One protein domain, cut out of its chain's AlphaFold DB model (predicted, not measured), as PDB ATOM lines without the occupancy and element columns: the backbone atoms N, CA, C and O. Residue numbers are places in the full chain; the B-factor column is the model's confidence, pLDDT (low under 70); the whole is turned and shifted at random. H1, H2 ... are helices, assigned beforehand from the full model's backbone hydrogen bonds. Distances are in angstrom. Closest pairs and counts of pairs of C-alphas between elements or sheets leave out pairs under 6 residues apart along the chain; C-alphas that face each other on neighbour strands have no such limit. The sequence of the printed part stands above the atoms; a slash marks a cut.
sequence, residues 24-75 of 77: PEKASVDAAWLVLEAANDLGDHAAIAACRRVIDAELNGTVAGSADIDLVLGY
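What this domain is: This is residues 24 to 75 of the 77 residues of an uncharacterized protein of Bradyrhizobium sp. 323S2 (UniProt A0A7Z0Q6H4). A helical hairpin of two long helices, H1 and H2, makes the body of this domain, and the short helix H3 packs across one side of the hairpin, touching both. H1 is the longest helix and has a kink of 30 degrees near residue 34. The printed part has 52 residues, with three named helices in the order H1, H2, H3 and no named strand; the class is all helix. The whole is compact, with a radius of gyration of the C-alphas of 9.6 A, and elongated, spanning 29 by 18 by 16 A.

Where its parts are: H1 is residues 24 to 42, 26.0 A from C-alpha 24 at (19.860, -0.216, 43.491) to C-alpha 42 at (18.733, -6.347, 18.241). H2 is residues 45 to 59, 20.8 A long. H3 is residues 66 to 74 and ends with C-alpha 74 at (26.010, -5.000, 32.364).

How they stand to each other: H1 and H2 form a helical hairpin: they touch, opposite ways, at a shallow tilt of 34 degrees, only just short of steep. Their closest C-alphas, of Ala 32 and Cys 51, are 4.7 A apart. H3 touches H1 at a steep tilt of 65 degrees, the same way; the closest C-alphas are those of Ala 32 and Val 72, at 5.7 A. H1 touches H3 with residues 28 to 35 alone. H3 touches H2 at a steep tilt of 67 degrees, opposite ways, with the C-alphas of Ala 50 and Asp 68 closest at 5.0 A. The helix packing is mostly crossed, but only just: 1 of 3 touching pairs is at a shallow tilt. In H2 and H3 every O i to N i+4 pair is within hydrogen-bond range; in H1, 14 of 15 are.

The domain as a whole: The two C-alphas farthest apart, of Leu 42 and Gly 61, are 29.2 A apart. The printed part has no cut. The link from H1 to H2 is tight, with 2 residues, and that from H2 to H3 is short, with 6. The mean pLDDT of the printed part is 93.5, and residue 24 is under 70.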
ATOM      1  N   PRO A  24      19.329   0.683  44.524       66.75
ATOM      2  CA  PRO A  24      19.860  -0.216  43.491       66.75
ATOM      3  C   PRO A  24      18.780  -0.968  42.699       66.75
ATOM      4  O   PRO A  24      18.949  -1.186  41.501       66.75
ATOM      5  N   GLU A  25      17.665  -1.332  43.333       76.44
ATOM      6  CA  GLU A  25      16.554  -2.036  42.680       76.44
ATOM      7  C   GLU A  25      15.882  -1.106  41.664       76.44
ATOM      8  O   GLU A  25      15.699  -1.474  40.506       76.44
ATOM      9  N   LYS A  26      15.653   0.157  42.046       81.94
ATOM     10  CA  LYS A  26      15.117   1.185  41.140       81.94
ATOM     11  C   LYS A  26      16.022   1.421  39.931       81.94
ATOM     12  O   LYS A  26      15.542   1.413  38.803       81.94
ATOM     13  N   ALA A  27      17.332   1.536  40.156       86.06
ATOM     14  CA  ALA A  27      18.303   1.694  39.074       86.06
ATOM     15  C   ALA A  27      18.305   0.495  38.107       86.06
ATOM     16  O   ALA A  27      18.426   0.683  36.897       86.06
ATOM     17  N   SER A  28      18.141  -0.729  38.623       89.69
ATOM     18  CA  SER A  28      18.048  -1.930  37.786       89.69
ATOM     19  C   SER A  28      16.778  -1.957  36.930       89.69
ATOM     20  O   SER A  28      16.836  -2.363  35.774       89.69
ATOM     21  N   VAL A  29      15.651  -1.460  37.449       94.06
ATOM     22  CA  VAL A  29      14.385  -1.380  36.707       94.06
ATOM     23  C   VAL A  29      14.452  -0.307  35.627       94.06
ATOM     24  O   VAL A  29      14.074  -0.573  34.489       94.06
ATOM     25  N   ASP A  30      14.974   0.878  35.947       93.62
ATOM     26  CA  ASP A  30      15.155   1.954  34.967       93.62
ATOM     27  C   ASP A  30      16.065   1.503  33.814       93.62
ATOM     28  O   ASP A  30      15.747   1.708  32.641       93.62
ATOM     29  N   ALA A  31      17.160   0.805  34.136       94.62
ATOM     30  CA  ALA A  31      18.021   0.186  33.136       94.62
ATOM     31  C   ALA A  31      17.289  -0.906  32.338       94.62
ATOM     32  O   ALA A  31      17.449  -0.971  31.120       94.62
ATOM     33  N   ALA A  32      16.451  -1.725  32.979       96.38
ATOM     34  CA  ALA A  32      15.716  -2.800  32.312       96.38
ATOM     35  C   ALA A  32      14.769  -2.276  31.224       96.38
ATOM     36  O   ALA A  32      14.651  -2.921  30.185       96.38
ATOM     37  N   TRP A  33      14.136  -1.113  31.412       95.56
ATOM     38  CA  TRP A  33      13.307  -0.489  30.372       95.56
ATOM     39  C   TRP A  33      14.128  -0.090  29.142       95.56
ATOM     40  O   TRP A  33      13.755  -0.436  28.023       95.56
ATOM     41  N   LEU A  34      15.280   0.556  29.351       96.12
ATOM     42  CA  LEU A  34      16.179   0.970  28.268       96.12
ATOM     43  C   LEU A  34      16.789  -0.235  27.533       96.12
ATOM     44  O   LEU A  34      16.822  -0.282  26.304       96.12
ATOM     45  N   VAL A  35      17.261  -1.230  28.289       96.81
ATOM     46  CA  VAL A  35      17.849  -2.454  27.735       96.81
ATOM     47  C   VAL A  35      16.799  -3.269  26.994       96.81
ATOM     48  O   VAL A  35      17.105  -3.830  25.950       96.81
ATOM     49  N   LEU A  36      15.559  -3.327  27.488       97.12
ATOM     50  CA  LEU A  36      14.482  -4.041  26.810       97.12
ATOM     51  C   LEU A  36      14.250  -3.479  25.406       97.12
ATOM     52  O   LEU A  36      14.127  -4.259  24.468       97.12
ATOM     53  N   GLU A  37      14.209  -2.158  25.239       95.81
ATOM     54  CA  GLU A  37      14.066  -1.525  23.922       95.81
ATOM     55  C   GLU A  37      15.232  -1.907  22.997       95.81
ATOM     56  O   GLU A  37      15.008  -2.486  21.933       95.81
ATOM     57  N   ALA A  38      16.474  -1.724  23.455       97.12
ATOM     58  CA  ALA A  38      17.665  -2.072  22.675       97.12
ATOM     59  C   ALA A  38      17.746  -3.569  22.322       97.12
ATOM     60  O   ALA A  38      18.152  -3.941  21.221       97.12
ATOM     61  N   ALA A  39      17.353  -4.444  23.247       97.00
ATOM     62  CA  ALA A  39      17.339  -5.885  23.038       97.00
ATOM     63  C   ALA A  39      16.237  -6.311  22.054       97.00
ATOM     64  O   ALA A  39      16.454  -7.241  21.279       97.00
ATOM     65  N   ASN A  40      15.084  -5.628  22.029       96.88
ATOM     66  CA  ASN A  40      14.050  -5.853  21.011       96.88
ATOM     67  C   ASN A  40      14.521  -5.428  19.617       96.88
ATOM     68  O   ASN A  40      14.273  -6.161  18.661       96.88
ATOM     69  N   ASP A  41      15.234  -4.307  19.511       97.06
ATOM     70  CA  ASP A  41      15.791  -3.842  18.235       97.06
ATOM     71  C   ASP A  41      16.874  -4.795  17.696       97.06
ATOM     72  O   ASP A  41      16.963  -5.022  16.489       97.06
ATOM     73  N   LEU A  42      17.677  -5.388  18.588       95.12
ATOM     74  CA  LEU A  42      18.733  -6.347  18.241       95.12
ATOM     75  C   LEU A  42      18.216  -7.783  18.030       95.12
ATOM     76  O   LEU A  42      18.846  -8.569  17.321       95.12
ATOM     77  N   GLY A  43      17.091  -8.142  18.651       95.88
ATOM     78  CA  GLY A  43      16.587  -9.517  18.707       95.88
ATOM     79  C   GLY A  43      17.246 -10.391  19.785       95.88
ATOM     80  O   GLY A  43      17.215 -11.617  19.677       95.88
ATOM     81  N   ASP A  44      17.834  -9.800  20.831       96.56
ATOM     82  CA  ASP A  44      18.411 -10.549  21.956       96.56
ATOM     83  C   ASP A  44      17.309 -11.038  22.909       96.56
ATOM     84  O   ASP A  44      16.915 -10.387  23.880       96.56
ATOM     85  N   HIS A  45      16.803 -12.238  22.633       96.44
ATOM     86  CA  HIS A  45      15.756 -12.864  23.434       96.44
ATOM     87  C   HIS A  45      16.175 -13.177  24.878       96.44
ATOM     88  O   HIS A  45      15.308 -13.217  25.754       96.44
ATOM     89  N   ALA A  46      17.468 -13.389  25.142       95.38
ATOM     90  CA  ALA A  46      17.953 -13.660  26.490       95.38
ATOM     91  C   ALA A  46      17.888 -12.390  27.348       95.38
ATOM     92  O   ALA A  46      17.332 -12.426  28.450       95.38
ATOM     93  N   ALA A  47      18.354 -11.260  26.812       95.94
ATOM     94  CA  ALA A  47      18.244  -9.966  27.477       95.94
ATOM     95  C   ALA A  47      16.783  -9.521  27.635       95.94
ATOM     96  O   ALA A  47      16.384  -9.106  28.722       95.94
ATOM     97  N   ILE A  48      15.939  -9.708  26.610       97.69
ATOM     98  CA  ILE A  48      14.493  -9.425  26.696       97.69
ATOM     99  C   ILE A  48      13.845 -10.189  27.861       97.69
ATOM    100  O   ILE A  48      13.029  -9.626  28.598       97.69
ATOM    101  N   ALA A  49      14.184 -11.469  28.033       97.44
ATOM    102  CA  ALA A  49      13.646 -12.286  29.116       97.44
ATOM    103  C   ALA A  49      14.121 -11.800  30.495       97.44
ATOM    104  O   ALA A  49      13.303 -11.697  31.410       97.44
ATOM    105  N   ALA A  50      15.404 -11.457  30.634       96.62
ATOM    106  CA  ALA A  50      15.965 -10.922  31.872       96.62
ATOM    107  C   ALA A  50      15.329  -9.575  32.258       96.62
ATOM    108  O   ALA A  50      14.836  -9.432  33.377       96.62
ATOM    109  N   CYS A  51      15.222  -8.625  31.320       97.50
ATOM    110  CA  CYS A  51      14.569  -7.334  31.563       97.50
ATOM    111  C   CYS A  51      13.121  -7.502  32.020       97.50
ATOM    112  O   CYS A  51      12.684  -6.858  32.972       97.50
ATOM    113  N   ARG A  52      12.371  -8.399  31.366       96.56
ATOM    114  CA  ARG A  52      10.989  -8.700  31.756       96.56
ATOM    115  C   ARG A  52      10.898  -9.244  33.178       96.56
ATOM    116  O   ARG A  52      10.000  -8.823  33.893       96.56
ATOM    117  N   ARG A  53      11.810 -10.130  33.597       96.69
ATOM    118  CA  ARG A  53      11.851 -10.644  34.979       96.69
ATOM    119  C   ARG A  53      12.160  -9.544  35.994       96.69
ATOM    120  O   ARG A  53      11.540  -9.523  37.049       96.69
ATOM    121  N   VAL A  54      13.067  -8.621  35.667       95.38
ATOM    122  CA  VAL A  54      13.415  -7.486  36.541       95.38
ATOM    123  C   VAL A  54      12.228  -6.542  36.728       95.38
ATOM    124  O   VAL A  54      11.890  -6.183  37.853       95.38
ATOM    125  N   ILE A  55      11.554  -6.191  35.634       95.19
ATOM    126  CA  ILE A  55      10.375  -5.320  35.660       95.19
ATOM    127  C   ILE A  55       9.206  -6.006  36.377       95.19
ATOM    128  O   ILE A  55       8.552  -5.387  37.210       95.19
ATOM    129  N   ASP A  56       8.942  -7.281  36.077       95.31
ATOM    130  CA  ASP A  56       7.873  -8.046  36.724       95.31
ATOM    131  C   ASP A  56       8.103  -8.173  38.234       95.31
ATOM    132  O   ASP A  56       7.164  -8.021  39.012       95.31
ATOM    133  N   ALA A  57       9.355  -8.365  38.661       93.44
ATOM    134  CA  ALA A  57       9.686  -8.418  40.075       93.44
ATOM    135  C   ALA A  57       9.306  -7.114  40.796       93.44
ATOM    136  O   ALA A  57       8.578  -7.180  41.785       93.44
ATOM    137  N   GLU A  58       9.692  -5.950  40.259       91.69
ATOM    138  CA  GLU A  58       9.323  -4.635  40.812       91.69
ATOM    139  C   GLU A  58       7.804  -4.420  40.819       91.69
ATOM    140  O   GLU A  58       7.244  -3.978  41.823       91.69
ATOM    141  N   LEU A  59       7.112  -4.768  39.727       92.50
ATOM    142  CA  LEU A  59       5.653  -4.630  39.634       92.50
ATOM    143  C   LEU A  59       4.914  -5.511  40.651       92.50
ATOM    144  O   LEU A  59       3.836  -5.134  41.115       92.50
ATOM    145  N   ASN A  60       5.496  -6.655  41.009       92.25
ATOM    146  CA  ASN A  60       4.977  -7.563  42.028       92.25
ATOM    147  C   ASN A  60       5.483  -7.235  43.449       92.25
ATOM    148  O   ASN A  60       5.111  -7.929  44.395       92.25
ATOM    149  N   GLY A  61       6.315  -6.200  43.622       89.19
ATOM    150  CA  GLY A  61       6.911  -5.843  44.914       89.19
ATOM    151  C   GLY A  61       7.903  -6.889  45.438       89.19
ATOM    152  O   GLY A  61       8.032  -7.082  46.647       89.19
ATOM    153  N   THR A  62       8.567  -7.602  44.531       91.00
ATOM    154  CA  THR A  62       9.570  -8.638  44.808       91.00
ATOM    155  C   THR A  62      10.935  -8.230  44.258       91.00
ATOM    156  O   THR A  62      11.049  -7.317  43.446       91.00
ATOM    157  N   VAL A  63      11.990  -8.923  44.687       88.81
ATOM    158  CA  VAL A  63      13.355  -8.654  44.220       88.81
ATOM    159  C   VAL A  63      13.695  -9.585  43.060       88.81
ATOM    160  O   VAL A  63      13.529 -10.803  43.155       88.81
ATOM    161  N   ALA A  64      14.187  -9.004  41.968       91.50
ATOM    162  CA  ALA A  64      14.648  -9.749  40.806       91.50
ATOM    163  C   ALA A  64      15.893 -10.595  41.124       91.50
ATOM    164  O   ALA A  64      16.671 -10.286  42.027       91.50
ATOM    165  N   GLY A  65      16.113 -11.664  40.355       94.00
ATOM    166  CA  GLY A  65      17.313 -12.483  40.504       94.00
ATOM    167  C   GLY A  65      18.581 -11.668  40.240       94.00
ATOM    168  O   GLY A  65      18.637 -10.908  39.276       94.00
ATOM    169  N   SER A  66      19.624 -11.859  41.053       93.00
ATOM    170  CA  SER A  66      20.893 -11.127  40.906       93.00
ATOM    171  C   SER A  66      21.517 -11.295  39.520       93.00
ATOM    172  O   SER A  66      22.020 -10.331  38.966       93.00
ATOM    173  N   ALA A  67      21.404 -12.482  38.916       94.69
ATOM    174  CA  ALA A  67      21.873 -12.728  37.554       94.69
ATOM    175  C   ALA A  67      21.130 -11.886  36.500       94.69
ATOM    176  O   ALA A  67      21.747 -11.434  35.539       94.69
ATOM    177  N   ASP A  68      19.823 -11.663  36.675       94.56
ATOM    178  CA  ASP A  68      19.048 -10.811  35.770       94.56
ATOM    179  C   ASP A  68      19.410  -9.332  35.978       94.56
ATOM    180  O   ASP A  68      19.574  -8.598  35.006       94.56
ATOM    181  N   ILE A  69      19.601  -8.909  37.234       94.50
ATOM    182  CA  ILE A  69      20.048  -7.551  37.580       94.50
ATOM    183  C   ILE A  69      21.438  -7.271  36.993       94.50
ATOM    184  O   ILE A  69      21.630  -6.248  36.339       94.50
ATOM    185  N   ASP A  70      22.396  -8.179  37.183       94.50
ATOM    186  CA  ASP A  70      23.764  -8.034  36.681       94.50
ATOM    187  C   ASP A  70      23.800  -7.989  35.150       94.50
ATOM    188  O   ASP A  70      24.539  -7.189  34.575       94.50
ATOM    189  N   LEU A  71      22.974  -8.801  34.484       94.81
ATOM    190  CA  LEU A  71      22.840  -8.768  33.029       94.81
ATOM    191  C   LEU A  71      22.329  -7.403  32.561       94.81
ATOM    192  O   LEU A  71      22.931  -6.799  31.677       94.81
ATOM    193  N   VAL A  72      21.258  -6.892  33.172       94.69
ATOM    194  CA  VAL A  72      20.664  -5.599  32.803       94.69
ATOM    195  C   VAL A  72      21.635  -4.441  33.049       94.69
ATOM    196  O   VAL A  72      21.827  -3.601  32.173       94.69
ATOM    197  N   LEU A  73      22.293  -4.404  34.210       93.94
ATOM    198  CA  LEU A  73      23.275  -3.363  34.536       93.94
ATOM    199  C   LEU A  73      24.564  -3.485  33.705       93.94
ATOM    200  O   LEU A  73      25.298  -2.506  33.544       93.94
ATOM    201  N   GLY A  74      24.852  -4.681  33.192       93.94
ATOM    202  CA  GLY A  74      26.010  -5.000  32.364       93.94
ATOM    203  C   GLY A  74      25.803  -4.828  30.861       93.94
ATOM    204  O   GLY A  74      26.789  -4.800  30.135       93.94
ATOM    205  N   TYR A  75      24.565  -4.696  30.381       94.38
ATOM    206  CA  TYR A  75      24.242  -4.864  28.958       94.38
ATOM    207  C   TYR A  75      24.964  -3.886  28.011       94.38
ATOM    208  O   TYR A  75      25.326  -4.260  26.900       94.38
TER     209      TYR A  75